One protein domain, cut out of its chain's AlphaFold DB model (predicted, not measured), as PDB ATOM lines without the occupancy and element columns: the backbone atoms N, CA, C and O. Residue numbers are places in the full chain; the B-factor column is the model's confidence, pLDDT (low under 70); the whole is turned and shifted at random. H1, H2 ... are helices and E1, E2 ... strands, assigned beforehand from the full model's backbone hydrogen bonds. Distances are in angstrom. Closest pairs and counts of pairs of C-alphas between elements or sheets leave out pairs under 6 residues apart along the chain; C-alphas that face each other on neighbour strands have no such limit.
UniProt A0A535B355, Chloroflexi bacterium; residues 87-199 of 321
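AT A GLANCE: This is residues 87 to 199 of the 321 residues of a protein of Chloroflexi bacterium (UniProt A0A535B355). A strongly twisted wall of four strands, E1 to E4, stands between two helices on opposite sides, H1 by edge strand E1 and H3 by edge strand E4, and each only grazes it. The short helix H2 packs by E1, and beyond E4 the chain turns into a small separate hairpin, E5 and E6. The printed part has 113 residues, with three named helices and six named strands in the order H1 H2 E1 E2 E3 E4 E5 E6 H3. The larger sheet has the order E1 - E2 - E3 - E4, and both sheets are antiparallel; the class is mixed, helices and strands. The whole is compact, with a radius of gyration of the C-alphas of 14.0 A and spans of 42 by 32 by 22 A.

HOW THE PARTS SIT: H1, residues 87 to 94, only grazes the sheet with residues 90 to 94. H2, residues 105 to 109, is on the sheet at a height of 6.3 A, over none of its strands; its closest C-alphas to E1, residues 117 to 126, are those of Leu 109 and Ala 121, 6.0 A apart. E1, E2 (132 to 139), E3 (151 to 156) and E4 (165 to 171) form a meander, each strand the antiparallel neighbour of the one before. N 120 and O 137 are 2.9 A apart between E1 and E2, N 134 and O 153 2.8 A between E2 and E3, and N 154 and O 167 2.8 A between E3 and E4. E4 runs on into E5, residues 174 to 177, at 66 degrees. E5 and E6, residues 180 to 183, form a hairpin, with N 175 and O 182 at 2.8 A. H3, residues 189 to 198, only grazes the larger sheet; H2 and H3 are close but not clearly touching, the closest C-alphas being those of Leu 109 and Thr 196, 7.4 A apart. Every O i to N i+4 pair is within hydrogen-bond range in H3, against 3 of 4 in H1 and 0 of 1 in H2, where 2 of 2 O i to N i+3 pairs are.

IN THESE COORDINATES: H1 begins at C-alpha 87 (29.571, -57.117, 32.250) and is 10.5 A long; H2 spans 8.3 A. E1 is 28.6 A long, E2 22.3 A, E3 15.9 A, E4 16.0 A, E5 10.2 A and E6 10.0 A. H3, 14.3 A long, ends at C-alpha 198 (45.662, -37.982, 45.020).

THE WHOLE: The two C-alphas farthest apart, those of Ala 159 and Gly 179, are 44.6 A apart. The printed part has no cut, and the link from E2 to E3 is long, with 11 residues. The mean pLDDT of the printed part is 95.2, and no printed residue is under 70.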
ATOM      1  N   ARG A  87      28.861 -57.304  33.520       91.56
ATOM      2  CA  ARG A  87      29.571 -57.117  32.250       91.56
ATOM      3  C   ARG A  87      28.654 -56.483  31.200       91.56
ATOM      4  O   ARG A  87      29.021 -55.452  30.641       91.56
ATOM      5  N   ALA A  88      27.439 -57.005  31.023       92.06
ATOM      6  CA  ALA A  88      26.458 -56.436  30.095       92.06
ATOM      7  C   ALA A  88      26.124 -54.966  30.422       92.06
ATOM      8  O   ALA A  88      26.004 -54.126  29.530       92.06
ATOM      9  N   ARG A  89      26.035 -54.610  31.711       93.56
ATOM     10  CA  ARG A  89      25.833 -53.216  32.140       93.56
ATOM     11  C   ARG A  89      26.990 -52.297  31.729       93.56
ATOM     12  O   ARG A  89      26.743 -51.166  31.313       93.56
ATOM     13  N   ILE A  90      28.235 -52.762  31.825       94.56
ATOM     14  CA  ILE A  90      29.410 -52.001  31.377       94.56
ATOM     15  C   ILE A  90      29.453 -51.892  29.848       94.56
ATOM     16  O   ILE A  90      29.760 -50.825  29.319       94.56
ATOM     17  N   GLU A  91      29.063 -52.938  29.124       93.25
ATOM     18  CA  GLU A  91      28.977 -52.914  27.658       93.25
ATOM     19  C   GLU A  91      27.972 -51.866  27.147       93.25
ATOM     20  O   GLU A  91      28.240 -51.179  26.159       93.25
ATOM     21  N   VAL A  92      26.865 -51.637  27.866       94.25
ATOM     22  CA  VAL A  92      25.933 -50.531  27.567       94.25
ATOM     23  C   VAL A  92      26.608 -49.161  27.704       94.25
ATOM     24  O   VAL A  92      26.287 -48.240  26.951       94.25
ATOM     25  N   LEU A  93      27.541 -48.995  28.648       93.06
ATOM     26  CA  LEU A  93      28.330 -47.767  28.756       93.06
ATOM     27  C   LEU A  93      29.335 -47.663  27.608       93.06
ATOM     28  O   LEU A  93      29.498 -46.577  27.055       93.06
ATOM     29  N   PHE A  94      29.952 -48.768  27.184       94.00
ATOM     30  CA  PHE A  94      30.843 -48.760  26.020       94.00
ATOM     31  C   PHE A  94      30.138 -48.309  24.740       94.00
ATOM     32  O   PHE A  94      30.693 -47.521  23.975       94.00
ATOM     33  N   ALA A  95      28.875 -48.698  24.558       90.44
ATOM     34  CA  ALA A  95      28.040 -48.201  23.465       90.44
ATOM     35  C   ALA A  95      27.768 -46.679  23.528       90.44
ATOM     36  O   ALA A  95      27.321 -46.094  22.547       90.44
ATOM     37  N   LYS A  96      28.042 -46.027  24.666       92.38
ATOM     38  CA  LYS A  96      27.899 -44.581  24.906       92.38
ATOM     39  C   LYS A  96      29.250 -43.867  25.009       92.38
ATOM     40  O   LYS A  96      29.388 -42.928  25.791       92.38
ATOM     41  N   GLU A  97      30.244 -44.339  24.259       93.81
ATOM     42  CA  GLU A  97      31.601 -43.768  24.186       93.81
ATOM     43  C   GLU A  97      32.426 -43.864  25.481       93.81
ATOM     44  O   GLU A  97      33.484 -43.239  25.600       93.81
ATOM     45  N   TRP A  98      31.989 -44.673  26.451       96.62
ATOM     46  CA  TRP A  98      32.853 -45.035  27.568       96.62
ATOM     47  C   TRP A  98      33.852 -46.096  27.128       96.62
ATOM     48  O   TRP A  98      33.610 -46.903  26.235       96.62
ATOM     49  N   SER A  99      35.011 -46.109  27.761       96.12
ATOM     50  CA  SER A  99      36.069 -47.055  27.443       96.12
ATOM     51  C   SER A  99      36.882 -47.367  28.682       96.12
ATOM     52  O   SER A  99      36.797 -46.691  29.704       96.12
ATOM     53  N   LEU A 100      37.698 -48.402  28.602       95.75
ATOM     54  CA  LEU A 100      38.680 -48.658  29.641       95.75
ATOM     55  C   LEU A 100      39.859 -47.693  29.485       95.75
ATOM     56  O   LEU A 100      40.264 -47.402  28.356       95.75
ATOM     57  N   PRO A 101      40.460 -47.224  30.588       93.75
ATOM     58  CA  PRO A 101      41.492 -46.194  30.539       93.75
ATOM     59  C   PRO A 101      42.775 -46.633  29.808       93.75
ATOM     60  O   PRO A 101      43.475 -45.781  29.265       93.75
ATOM     61  N   ARG A 102      43.083 -47.938  29.725       91.19
ATOM     62  CA  ARG A 102      44.262 -48.510  29.032       91.19
ATOM     63  C   ARG A 102      45.582 -47.811  29.403       91.19
ATOM     64  O   ARG A 102      46.140 -48.082  30.453       91.19
ATOM     65  N   LYS A 103      46.090 -46.919  28.542       93.00
ATOM     66  CA  LYS A 103      47.344 -46.164  28.742       93.00
ATOM     67  C   LYS A 103      47.138 -44.808  29.436       93.00
ATOM     68  O   LYS A 103      48.100 -44.081  29.660       93.00
ATOM     69  N   HIS A 104      45.895 -44.426  29.717       95.19
ATOM     70  CA  HIS A 104      45.556 -43.180  30.398       95.19
ATOM     71  C   HIS A 104      45.991 -43.235  31.873       95.19
ATOM     72  O   HIS A 104      45.894 -44.304  32.471       95.19
ATOM     73  N   PRO A 105      46.384 -42.114  32.515       95.25
ATOM     74  CA  PRO A 105      46.768 -42.101  33.934       95.25
ATOM     75  C   PRO A 105      45.745 -42.750  34.882       95.25
ATOM     76  O   PRO A 105      46.127 -43.441  35.825       95.25
ATOM     77  N   LEU A 106      44.449 -42.606  34.581       96.31
ATOM     78  CA  LEU A 106      43.349 -43.254  35.316       96.31
ATOM     79  C   LEU A 106      43.380 -44.793  35.279       96.31
ATOM     80  O   LEU A 106      42.670 -45.421  36.056       96.31
ATOM     81  N   ALA A 107      44.201 -45.421  34.434       95.88
ATOM     82  CA  ALA A 107      44.387 -46.870  34.444       95.88
ATOM     83  C   ALA A 107      44.958 -47.380  35.769       95.88
ATOM     84  O   ALA A 107      44.677 -48.509  36.145       95.88
ATOM     85  N   ARG A 108      45.662 -46.526  36.522       95.12
ATOM     86  CA  ARG A 108      46.136 -46.834  37.879       95.12
ATOM     87  C   ARG A 108      45.005 -47.064  38.885       95.12
ATOM     88  O   ARG A 108      45.253 -47.674  39.916       95.12
ATOM     89  N   LEU A 109      43.801 -46.553  38.613       96.75
ATOM     90  CA  LEU A 109      42.626 -46.781  39.459       96.75
ATOM     91  C   LEU A 109      41.933 -48.102  39.127       96.75
ATOM     92  O   LEU A 109      41.220 -48.646  39.957       96.75
ATOM     93  N   HIS A 110      42.092 -48.607  37.908       95.81
ATOM     94  CA  HIS A 110      41.397 -49.807  37.473       95.81
ATOM     95  C   HIS A 110      42.019 -51.048  38.134       95.81
ATOM     96  O   HIS A 110      43.221 -51.270  38.037       95.81
ATOM     97  N   GLY A 111      41.199 -51.835  38.828       94.19
ATOM     98  CA  GLY A 111      41.603 -53.002  39.614       94.19
ATOM     99  C   GLY A 111      42.216 -52.678  40.982       94.19
ATOM    100  O   GLY A 111      42.504 -53.611  41.742       94.19
ATOM    101  N   ALA A 112      42.403 -51.393  41.314       95.50
ATOM    102  CA  ALA A 112      43.012 -50.979  42.573       95.50
ATOM    103  C   ALA A 112      42.168 -51.469  43.766       95.50
ATOM    104  O   ALA A 112      40.939 -51.345  43.721       95.50
ATOM    105  N   PRO A 113      42.797 -52.053  44.804       95.88
ATOM    106  CA  PRO A 113      42.079 -52.518  45.982       95.88
ATOM    107  C   PRO A 113      41.547 -51.336  46.797       95.88
ATOM    108  O   PRO A 113      42.165 -50.272  46.832       95.88
ATOM    109  N   LEU A 114      40.410 -51.547  47.454       96.50
ATOM    110  CA  LEU A 114      39.824 -50.625  48.419       96.50
ATOM    111  C   LEU A 114      39.135 -51.456  49.507       96.50
ATOM    112  O   LEU A 114      37.975 -51.836  49.352       96.50
ATOM    113  N   GLY A 115      39.871 -51.824  50.559       94.94
ATOM    114  CA  GLY A 115      39.449 -52.890  51.474       94.94
ATOM    115  C   GLY A 115      39.144 -54.203  50.736       94.94
ATOM    116  O   GLY A 115      39.932 -54.654  49.903       94.94
ATOM    117  N   ASP A 116      37.969 -54.780  50.998       93.69
ATOM    118  CA  ASP A 116      37.478 -56.011  50.348       93.69
ATOM    119  C   ASP A 116      36.951 -55.795  48.917       93.69
ATOM    120  O   ASP A 116      36.460 -56.724  48.268       93.69
ATOM    121  N   TYR A 117      37.032 -54.564  48.413       96.19
ATOM    122  CA  TYR A 117      36.543 -54.186  47.097       96.19
ATOM    123  C   TYR A 117      37.680 -53.926  46.110       96.19
ATOM    124  O   TYR A 117      38.851 -53.764  46.462       96.19
ATOM    125  N   ARG A 118      37.307 -53.817  44.835       96.12
ATOM    126  CA  ARG A 118      38.162 -53.301  43.767       96.12
ATOM    127  C   ARG A 118      37.493 -52.148  43.047       96.12
ATOM    128  O   ARG A 118      36.279 -52.127  42.856       96.12
ATOM    129  N   LEU A 119      38.302 -51.202  42.596       97.25
ATOM    130  CA  LEU A 119      37.850 -50.104  41.759       97.25
ATOM    131  C   LEU A 119      37.783 -50.536  40.292       97.25
ATOM    132  O   LEU A 119      38.741 -51.063  39.736       97.25
ATOM    133  N   LEU A 120      36.669 -50.250  39.628       97.19
ATOM    134  CA  LEU A 120      36.540 -50.340  38.176       97.19
ATOM    135  C   LEU A 120      36.461 -48.921  37.612       97.19
ATOM    136  O   LEU A 120      35.452 -48.235  37.773       97.19
ATOM    137  N   ALA A 121      37.522 -48.486  36.934       97.38
ATOM    138  CA  ALA A 121      37.564 -47.175  36.295       97.38
ATOM    139  C   ALA A 121      37.164 -47.249  34.818       97.38
ATOM    140  O   ALA A 121      37.726 -48.048  34.061       97.38
ATOM    141  N   LEU A 122      36.248 -46.371  34.410       97.94
ATOM    142  CA  LEU A 122      35.871 -46.125  33.019       97.94
ATOM    143  C   LEU A 122      36.232 -44.695  32.619       97.94
ATOM    144  O   LEU A 122      36.033 -43.752  33.382       97.94
ATOM    145  N   LEU A 123      36.723 -44.534  31.397       97.81
ATOM    146  CA  LEU A 123      37.060 -43.267  30.767       97.81
ATOM    147  C   LEU A 123      35.942 -42.859  29.805       97.81
ATOM    148  O   LEU A 123      35.591 -43.614  28.903       97.81
ATOM    149  N   GLY A 124      35.403 -41.664  30.003       97.00
ATOM    150  CA  GLY A 124      34.358 -41.072  29.180       97.00
ATOM    151  C   GLY A 124      34.886 -40.022  28.191       97.00
ATOM    152  O   GLY A 124      36.100 -39.894  27.962       97.00
ATOM    153  N   PRO A 125      33.974 -39.241  27.592       95.38
ATOM    154  CA  PRO A 125      34.317 -38.311  26.528       95.38
ATOM    155  C   PRO A 125      35.155 -37.100  26.983       95.38
ATOM    156  O   PRO A 125      35.298 -36.775  28.164       95.38
ATOM    157  N   LYS A 126      35.690 -36.430  25.955       95.56
ATOM    158  CA  LYS A 126      35.912 -34.976  25.876       95.56
ATOM    159  C   LYS A 126      34.956 -34.054  26.636       95.56
ATOM    160  O   LYS A 126      33.783 -34.098  26.288       95.56
ATOM    161  N   ASN A 127      35.384 -33.151  27.512       92.12
ATOM    162  CA  ASN A 127      34.649 -31.884  27.657       92.12
ATOM    163  C   ASN A 127      35.244 -30.802  26.727       92.12
ATOM    164  O   ASN A 127      36.289 -31.007  26.102       92.12
ATOM    165  N   ASN A 128      34.594 -29.639  26.644       89.69
ATOM    166  CA  ASN A 128      34.998 -28.555  25.733       89.69
ATOM    167  C   ASN A 128      36.364 -27.931  26.063       89.69
ATOM    168  O   ASN A 128      36.957 -27.287  25.206       89.69
ATOM    169  N   VAL A 129      36.866 -28.122  27.285       87.69
ATOM    170  CA  VAL A 129      38.182 -27.627  27.724       87.69
ATOM    171  C   VAL A 129      39.261 -28.715  27.681       87.69
ATOM    172  O   VAL A 129      40.389 -28.497  28.107       87.69
ATOM    173  N   GLY A 130      38.934 -29.893  27.137       92.31
ATOM    174  CA  GLY A 130      39.874 -30.991  26.923       92.31
ATOM    175  C   GLY A 130      40.052 -31.944  28.108       92.31
ATOM    176  O   GLY A 130      40.788 -32.926  27.962       92.31
ATOM    177  N   SER A 131      39.358 -31.729  29.226       96.06
ATOM    178  CA  SER A 131      39.333 -32.663  30.356       96.06
ATOM    179  C   SER A 131      38.500 -33.900  30.015       96.06
ATOM    180  O   SER A 131      37.579 -33.848  29.197       96.06
ATOM    181  N   ARG A 132      38.839 -35.039  30.617       96.94
ATOM    182  CA  ARG A 132      38.178 -36.327  30.367       96.94
ATOM    183  C   ARG A 132      37.216 -36.653  31.492       96.94
ATOM    184  O   ARG A 132      37.629 -36.643  32.650       96.94
ATOM    185  N   TYR A 133      35.983 -37.011  31.155       98.19
ATOM    186  CA  TYR A 133      35.091 -37.628  32.132       98.19
ATOM    187  C   TYR A 133      35.624 -38.997  32.560       98.19
ATOM    188  O   TYR A 133      36.251 -39.702  31.768       98.19
ATOM    189  N   PHE A 134      35.347 -39.395  33.795       98.50
ATOM    190  CA  PHE A 134      35.563 -40.758  34.262       98.50
ATOM    191  C   PHE A 134      34.478 -41.185  35.248       98.50
ATOM    192  O   PHE A 134      33.877 -40.352  35.925       98.50
ATOM    193  N   GLN A 135      34.238 -42.489  35.323       98.44
ATOM    194  CA  GLN A 135      33.386 -43.115  36.326       98.44
ATOM    195  C   GLN A 135      34.199 -44.138  37.099       98.44
ATOM    196  O   GLN A 135      35.006 -44.862  36.512       98.44
ATOM    197  N   LEU A 136      33.962 -44.201  38.403       98.25
ATOM    198  CA  LEU A 136      34.464 -45.264  39.261       98.25
ATOM    199  C   LEU A 136      33.284 -46.087  39.736       98.25
ATOM    200  O   LEU A 136      32.317 -45.536  40.253       98.25
ATOM    201  N   PHE A 137      33.384 -47.398  39.586       97.75
ATOM    202  CA  PHE A 137      32.503 -48.351  40.239       97.75
ATOM    203  C   PHE A 137      33.279 -49.097  41.310       97.75
ATOM    204  O   PHE A 137      34.495 -49.274  41.205       97.75
ATOM    205  N   LEU A 138      32.548 -49.554  42.315       96.94
ATOM    206  CA  LEU A 138      33.057 -50.465  43.318       96.94
ATOM    207  C   LEU A 138      32.606 -51.881  42.954       96.94
ATOM    208  O   LEU A 138      31.417 -52.094  42.716       96.94
ATOM    209  N   ALA A 139      33.546 -52.815  42.877       95.50
ATOM    210  CA  ALA A 139      33.299 -54.233  42.662       95.50
ATOM    211  C   ALA A 139      33.595 -55.002  43.953       95.50
ATOM    212  O   ALA A 139      34.657 -54.799  44.541       95.50
ATOM    213  N   ASP A 140      32.685 -55.865  44.398       93.69
ATOM    214  CA  ASP A 140      32.940 -56.755  45.536       93.69
ATOM    215  C   ASP A 140      33.769 -57.990  45.137       93.69
ATOM    216  O   ASP A 140      34.043 -58.227  43.956       93.69
ATOM    217  N   GLY A 141      34.161 -58.807  46.120       89.69
ATOM    218  CA  GLY A 141      34.926 -60.039  45.880       89.69
ATOM    219  C   GLY A 141      34.205 -61.092  45.023       89.69
ATOM    220  O   GLY A 141      34.853 -62.004  44.515       89.69
ATOM    221  N   GLY A 142      32.887 -60.967  44.838       89.38
ATOM    222  CA  GLY A 142      32.083 -61.810  43.949       89.38
ATOM    223  C   GLY A 142      31.906 -61.230  42.544       89.38
ATOM    224  O   GLY A 142      31.151 -61.793  41.753       89.38
ATOM    225  N   GLY A 143      32.546 -60.097  42.231       90.38
ATOM    226  CA  GLY A 143      32.435 -59.463  40.921       90.38
ATOM    227  C   GLY A 143      31.142 -58.689  40.696       90.38
ATOM    228  O   GLY A 143      30.812 -58.358  39.551       90.38
ATOM    229  N   ARG A 144      30.374 -58.421  41.756       93.94
ATOM    230  CA  ARG A 144      29.166 -57.599  41.671       93.94
ATOM    231  C   ARG A 144      29.565 -56.136  41.755       93.94
ATOM    232  O   ARG A 144      30.363 -55.759  42.609       93.94
ATOM    233  N   LEU A 145      28.998 -55.311  40.880       95.69
ATOM    234  CA  LEU A 145      29.196 -53.867  40.925       95.69
ATOM    235  C   LEU A 145      28.157 -53.212  41.823       95.69
ATOM    236  O   LEU A 145      27.016 -53.670  41.889       95.69
ATOM    237  N   GLY A 146      28.537 -52.088  42.425       95.69
ATOM    238  CA  GLY A 146      27.588 -51.187  43.057       95.69
ATOM    239  C   GLY A 146      26.489 -50.778  42.071       95.69
ATOM    240  O   GLY A 146      26.751 -50.555  40.883       95.69
ATOM    241  N   ASP A 147      25.251 -50.672  42.548       94.25
ATOM    242  CA  ASP A 147      24.061 -50.353  41.746       94.25
ATOM    243  C   ASP A 147      24.218 -49.033  40.969       94.25
ATOM    244  O   ASP A 147      23.605 -48.833  39.919       94.25
ATOM    245  N   GLU A 148      25.107 -48.149  41.421       94.75
ATOM    246  CA  GLU A 148      25.444 -46.864  40.812       94.75
ATOM    247  C   GLU A 148      26.970 -46.649  40.835       94.75
ATOM    248  O   GLU A 148      27.668 -47.340  41.576       94.75
ATOM    249  N   PRO A 149      27.529 -45.727  40.028       96.62
ATOM    250  CA  PRO A 149      28.934 -45.360  40.161       96.62
ATOM    251  C   PRO A 149      29.225 -44.808  41.566       96.62
ATOM    252  O   PRO A 149      28.474 -43.982  42.092       96.62
ATOM    253  N   LEU A 150      30.360 -45.215  42.134       97.56
ATOM    254  CA  LEU A 150      30.947 -44.637  43.343       97.56
ATOM    255  C   LEU A 150      31.257 -43.151  43.149       97.56
ATOM    256  O   LEU A 150      30.995 -42.327  44.028       97.56
ATOM    257  N   ALA A 151      31.795 -42.811  41.978       97.75
ATOM    258  CA  ALA A 151      32.081 -41.436  41.617       97.75
ATOM    259  C   ALA A 151      31.893 -41.182  40.120       97.75
ATOM    260  O   ALA A 151      32.178 -42.044  39.284       97.75
ATOM    261  N   LEU A 152      31.471 -39.961  39.801       97.75
ATOM    262  CA  LEU A 152      31.605 -39.353  38.482       97.75
ATOM    263  C   LEU A 152      32.567 -38.179  38.623       97.75
ATOM    264  O   LEU A 152      32.469 -37.398  39.570       97.75
ATOM    265  N   GLY A 153      33.486 -38.051  37.676       97.44
ATOM    266  CA  GLY A 153      34.471 -36.994  37.749       97.44
ATOM    267  C   GLY A 153      35.047 -36.561  36.419       97.44
ATOM    268  O   GLY A 153      34.725 -37.095  35.358       97.44
ATOM    269  N   LEU A 154      35.917 -35.564  36.515       98.12
ATOM    270  CA  LEU A 154      36.727 -35.025  35.441       98.12
ATOM    271  C   LEU A 154      38.198 -35.149  35.822       98.12
ATOM    272  O   LEU A 154      38.593 -34.892  36.957       98.12
ATOM    273  N   TYR A 155      39.013 -35.537  34.855       98.38
ATOM    274  CA  TYR A 155      40.459 -35.573  34.981       98.38
ATOM    275  C   TYR A 155      41.081 -34.645  33.948       98.38
ATOM    276  O   TYR A 155      40.734 -34.694  32.761       98.38
ATOM    277  N   ASN A 156      42.038 -33.840  34.394       97.81
ATOM    278  CA  ASN A 156      42.822 -32.981  33.531       97.81
ATOM    279  C   ASN A 156      44.309 -33.105  33.842       97.81
ATOM    280  O   ASN A 156      44.720 -33.279  34.990       97.81
ATOM    281  N   SER A 157      45.121 -32.978  32.800       95.94
ATOM    282  CA  SER A 157      46.574 -32.974  32.912       95.94
ATOM    283  C   SER A 157      47.177 -32.003  31.913       95.94
ATOM    284  O   SER A 157      46.704 -31.922  30.775       95.94
ATOM    285  N   GLY A 158      48.251 -31.324  32.301       94.62
ATOM    286  CA  GLY A 158      48.944 -30.370  31.443       94.62
ATOM    287  C   GLY A 158      50.356 -30.059  31.927       94.62
ATOM    288  O   GLY A 158      50.789 -30.513  32.984       94.62
ATOM    289  N   ALA A 159      51.082 -29.266  31.135       94.25
ATOM    290  CA  ALA A 159      52.495 -28.972  31.376       94.25
ATOM    291  C   ALA A 159      52.755 -28.184  32.673       94.25
ATOM    292  O   ALA A 159      53.824 -28.314  33.261       94.25
ATOM    293  N   PHE A 160      51.784 -27.385  33.125       93.62
ATOM    294  CA  PHE A 160      51.907 -26.596  34.350       93.62
ATOM    295  C   PHE A 160      51.126 -27.246  35.497       93.62
ATOM    296  O   PHE A 160      50.026 -27.748  35.250       93.62
ATOM    297  N   PRO A 161      51.627 -27.191  36.749       92.31
ATOM    298  CA  PRO A 161      50.987 -27.820  37.906       92.31
ATOM    299  C   PRO A 161      49.492 -27.509  38.043       92.31
ATOM    300  O   PRO A 161      48.701 -28.427  38.229       92.31
ATOM    301  N   ALA A 162      49.089 -26.255  37.809       90.19
ATOM    302  CA  ALA A 162      47.695 -25.815  37.886       90.19
ATOM    303  C   ALA A 162      46.739 -26.526  36.904       90.19
ATOM    304  O   ALA A 162      45.538 -26.575  37.156       90.19
ATOM    305  N   TYR A 163      47.244 -27.102  35.806       95.31
ATOM    306  CA  TYR A 163      46.440 -27.883  34.858       95.31
ATOM    307  C   TYR A 163      46.286 -29.353  35.259       95.31
ATOM    308  O   TYR A 163      45.573 -30.084  34.577       95.31
ATOM    309  N   ASN A 164      46.949 -29.802  36.324       97.75
ATOM    310  CA  ASN A 164      46.857 -31.177  36.789       97.75
ATOM    311  C   ASN A 164      45.875 -31.249  37.949       97.75
ATOM    312  O   ASN A 164      46.170 -30.802  39.061       97.75
ATOM    313  N   TRP A 165      44.696 -31.790  37.674       98.25
ATOM    314  CA  TRP A 165      43.639 -31.860  38.663       98.25
ATOM    315  C   TRP A 165      42.666 -32.998  38.402       98.25
ATOM    316  O   TRP A 165      42.518 -33.499  37.286       98.25
ATOM    317  N   ILE A 166      41.994 -33.386  39.478       98.44
ATOM    318  CA  ILE A 166      40.859 -34.296  39.450       98.44
ATOM    319  C   ILE A 166      39.681 -33.626  40.146       98.44
ATOM    320  O   ILE A 166      39.841 -32.971  41.174       98.44
ATOM    321  N   GLU A 167      38.501 -33.781  39.571       97.81
ATOM    322  CA  GLU A 167      37.251 -33.279  40.119       97.81
ATOM    323  C   GLU A 167      36.279 -34.439  40.273       97.81
ATOM    324  O   GLU A 167      36.052 -35.163  39.307       97.81
ATOM    325  N   LEU A 168      35.685 -34.609  41.451       97.81
ATOM    326  CA  LEU A 168      34.510 -35.452  41.634       97.81
ATOM    327  C   LEU A 168      33.281 -34.547  41.569       97.81
ATOM    328  O   LEU A 168      32.974 -33.821  42.514       97.81
ATOM    329  N   THR A 169      32.589 -34.588  40.432       95.31
ATOM    330  CA  THR A 169      31.295 -33.915  40.238       95.31
ATOM    331  C   THR A 169      30.153 -34.692  40.878       95.31
ATOM    332  O   THR A 169      29.017 -34.227  40.896       95.31
ATOM    333  N   GLN A 170      30.448 -35.896  41.362       95.31
ATOM    334  CA  GLN A 170      29.591 -36.667  42.231       95.31
ATOM    335  C   GLN A 170      30.430 -37.665  43.024       95.31
ATOM    336  O   GLN A 170      31.196 -38.428  42.430       95.31
ATOM    337  N   TYR A 171      30.227 -37.711  44.341       96.94
ATOM    338  CA  TYR A 171      30.817 -38.724  45.212       96.94
ATOM    339  C   TYR A 171      29.764 -39.369  46.124       96.94
ATOM    340  O   TYR A 171      29.028 -38.677  46.830       96.94
ATOM    341  N   ARG A 172      29.676 -40.705  46.097       96.19
ATOM    342  CA  ARG A 172      28.643 -41.485  46.796       96.19
ATOM    343  C   ARG A 172      29.279 -42.544  47.706       96.19
ATOM    344  O   ARG A 172      29.382 -43.696  47.289       96.19
ATOM    345  N   PRO A 173      29.666 -42.198  48.947       95.25
ATOM    346  CA  PRO A 173      30.340 -43.141  49.847       95.25
ATOM    347  C   PRO A 173      29.459 -44.338  50.243       95.25
ATOM    348  O   PRO A 173      29.970 -45.421  50.505       95.25
ATOM    349  N   ALA A 174      28.132 -44.185  50.210       95.69
ATOM    350  CA  ALA A 174      27.192 -45.287  50.382       95.69
ATOM    351  C   ALA A 174      26.876 -45.958  49.035       95.69
ATOM    352  O   ALA A 174      26.212 -45.374  48.176       95.69
ATOM    353  N   GLN A 175      27.321 -47.201  48.875       95.31
ATOM    354  CA  GLN A 175      27.086 -48.053  47.715       95.31
ATOM    355  C   GLN A 175      26.057 -49.136  48.041       95.31
ATOM    356  O   GLN A 175      25.978 -49.613  49.171       95.31
ATOM    357  N   ARG A 176      25.256 -49.541  47.053       95.38
ATOM    358  CA  ARG A 176      24.327 -50.670  47.192       95.38
ATOM    359  C   ARG A 176      24.760 -51.828  46.317       95.38
ATOM    360  O   ARG A 176      25.110 -51.605  45.168       95.38
ATOM    361  N   PHE A 177      24.687 -53.037  46.853       93.25
ATOM    362  CA  PHE A 177      24.948 -54.282  46.138       93.25
ATOM    363  C   PHE A 177      23.754 -55.209  46.345       93.25
ATOM    364  O   PHE A 177      23.599 -55.798  47.416       93.25
ATOM    365  N   GLY A 178      22.857 -55.298  45.358       85.44
ATOM    366  CA  GLY A 178      21.694 -56.189  45.452       85.44
ATOM    367  C   GLY A 178      20.813 -55.914  46.681       85.44
ATOM    368  O   GLY A 178      20.326 -56.843  47.321       85.44
ATOM    369  N   GLY A 179      20.653 -54.638  47.049       87.25
ATOM    370  CA  GLY A 179      19.847 -54.199  48.194       87.25
ATOM    371  C   GLY A 179      20.593 -54.069  49.528       87.25
ATOM    372  O   GLY A 179      20.064 -53.429  50.437       87.25
ATOM    373  N   GLN A 180      21.816 -54.594  49.653       91.56
ATOM    374  CA  GLN A 180      22.665 -54.368  50.829       91.56
ATOM    375  C   GLN A 180      23.445 -53.060  50.683       91.56
ATOM    376  O   GLN A 180      24.001 -52.797  49.620       91.56
ATOM    377  N   VAL A 181      23.478 -52.238  51.735       94.62
ATOM    378  CA  VAL A 181      24.220 -50.968  51.750       94.62
ATOM    379  C   VAL A 181      25.605 -51.195  52.350       94.62
ATOM    380  O   VAL A 181      25.717 -51.722  53.454       94.62
ATOM    381  N   SER A 182      26.636 -50.754  51.637       94.44
ATOM    382  CA  SER A 182      28.014 -50.645  52.105       94.44
ATOM    383  C   SER A 182      28.401 -49.171  52.147       94.44
ATOM    384  O   SER A 182      28.340 -48.490  51.125       94.44
ATOM    385  N   ASP A 183      28.748 -48.664  53.325       95.12
ATOM    386  CA  ASP A 183      29.137 -47.266  53.522       95.12
ATOM    387  C   ASP A 183      30.646 -47.161  53.756       95.12
ATOM    388  O   ASP A 183      31.152 -47.596  54.798       95.12
ATOM    389  N   LEU A 184      31.359 -46.605  52.775       95.88
ATOM    390  CA  LEU A 184      32.812 -46.445  52.803       95.88
ATOM    391  C   LEU A 184      33.258 -45.494  53.916       95.88
ATOM    392  O   LEU A 184      34.330 -45.709  54.482       95.88
ATOM    393  N   THR A 185      32.438 -44.504  54.287       93.31
ATOM    394  CA  THR A 185      32.752 -43.590  55.390       93.31
ATOM    395  C   THR A 185      32.833 -44.360  56.702       93.31
ATOM    396  O   THR A 185      33.826 -44.264  57.422       93.31
ATOM    397  N   SER A 186      31.823 -45.188  56.989       93.44
ATOM    398  CA  SER A 186      31.771 -46.006  58.209       93.44
ATOM    399  C   SER A 186      32.884 -47.059  58.290       93.44
ATOM    400  O   SER A 186      33.315 -47.416  59.384       93.44
ATOM    401  N   GLN A 187      33.372 -47.525  57.136       95.12
ATOM    402  CA  GLN A 187      34.454 -48.507  57.022       95.12
ATOM    403  C   GLN A 187      35.849 -47.860  56.968       95.12
ATOM    404  O   GLN A 187      36.848 -48.569  56.930       95.12
ATOM    405  N   GLY A 188      35.941 -46.524  56.935       94.56
ATOM    406  CA  GLY A 188      37.210 -45.803  56.797       94.56
ATOM    407  C   GLY A 188      37.847 -45.874  55.401       94.56
ATOM    408  O   GLY A 188      38.947 -45.352  55.211       94.56
ATOM    409  N   LEU A 189      37.152 -46.451  54.418       97.19
ATOM    410  CA  LEU A 189      37.644 -46.662  53.052       97.19
ATOM    411  C   LEU A 189      37.667 -45.374  52.219       97.19
ATOM    412  O   LEU A 189      38.416 -45.278  51.250       97.19
ATOM    413  N   ASP A 190      36.911 -44.344  52.610       95.81
ATOM    414  CA  ASP A 190      36.979 -43.028  51.960       95.81
ATOM    415  C   ASP A 190      38.409 -42.463  51.960       95.81
ATOM    416  O   ASP A 190      38.846 -41.858  50.981       95.81
ATOM    417  N   GLY A 191      39.160 -42.675  53.047       96.62
ATOM    418  CA  GLY A 191      40.544 -42.212  53.159       96.62
ATOM    419  C   GLY A 191      41.449 -42.863  52.114       96.62
ATOM    420  O   GLY A 191      42.139 -42.162  51.376       96.62
ATOM    421  N   GLU A 192      41.385 -44.190  51.999       97.44
ATOM    422  CA  GLU A 192      42.148 -44.966  51.012       97.44
ATOM    423  C   GLU A 192      41.801 -44.562  49.572       97.44
ATOM    424  O   GLU A 192      42.688 -44.424  48.722       97.44
ATOM    425  N   LEU A 193      40.519 -44.306  49.293       98.25
ATOM    426  CA  LEU A 193      40.077 -43.838  47.983       98.25
ATOM    427  C   LEU A 193      40.696 -42.477  47.646       98.25
ATOM    428  O   LEU A 193      41.259 -42.303  46.565       98.25
ATOM    429  N   PHE A 194      40.605 -41.507  48.558       98.50
ATOM    430  CA  PHE A 194      41.124 -40.158  48.328       98.50
ATOM    431  C   PHE A 194      42.653 -40.132  48.224       98.50
ATOM    432  O   PHE A 194      43.197 -39.418  47.378       98.50
ATOM    433  N   GLU A 195      43.353 -40.948  49.012       97.31
ATOM    434  CA  GLU A 195      44.799 -41.151  48.893       97.31
ATOM    435  C   GLU A 195      45.162 -41.741  47.515       97.31
ATOM    436  O   GLU A 195      46.056 -41.230  46.830       97.31
ATOM    437  N   THR A 196      44.402 -42.736  47.043       97.75
ATOM    438  CA  THR A 196      44.576 -43.345  45.712       97.75
ATOM    439  C   THR A 196      44.355 -42.328  44.586       97.75
ATOM    440  O   THR A 196      45.168 -42.232  43.660       97.75
ATOM    441  N   LEU A 197      43.297 -41.513  44.674       98.38
ATOM    442  CA  LEU A 197      43.005 -40.444  43.712       98.38
ATOM    443  C   LEU A 197      44.088 -39.360  43.713       98.38
ATOM    444  O   LEU A 197      44.527 -38.923  42.647       98.38
ATOM    445  N   SER A 198      44.576 -38.961  44.888       97.81
ATOM    446  CA  SER A 198      45.662 -37.982  45.020       97.81
ATOM    447  C   SER A 198      46.960 -38.450  44.372       97.81
ATOM    448  O   SER A 198      47.738 -37.626  43.883       97.81
ATOM    449  N   GLY A 199      47.184 -39.764  44.280       97.25
ATOM    450  CA  GLY A 199      48.309 -40.342  43.546       97.25
ATOM    451  C   GLY A 199      48.338 -39.995  42.052       97.25
ATOM    452  O   GLY A 199      49.385 -40.151  41.414       97.25
TER     453      GLY A 199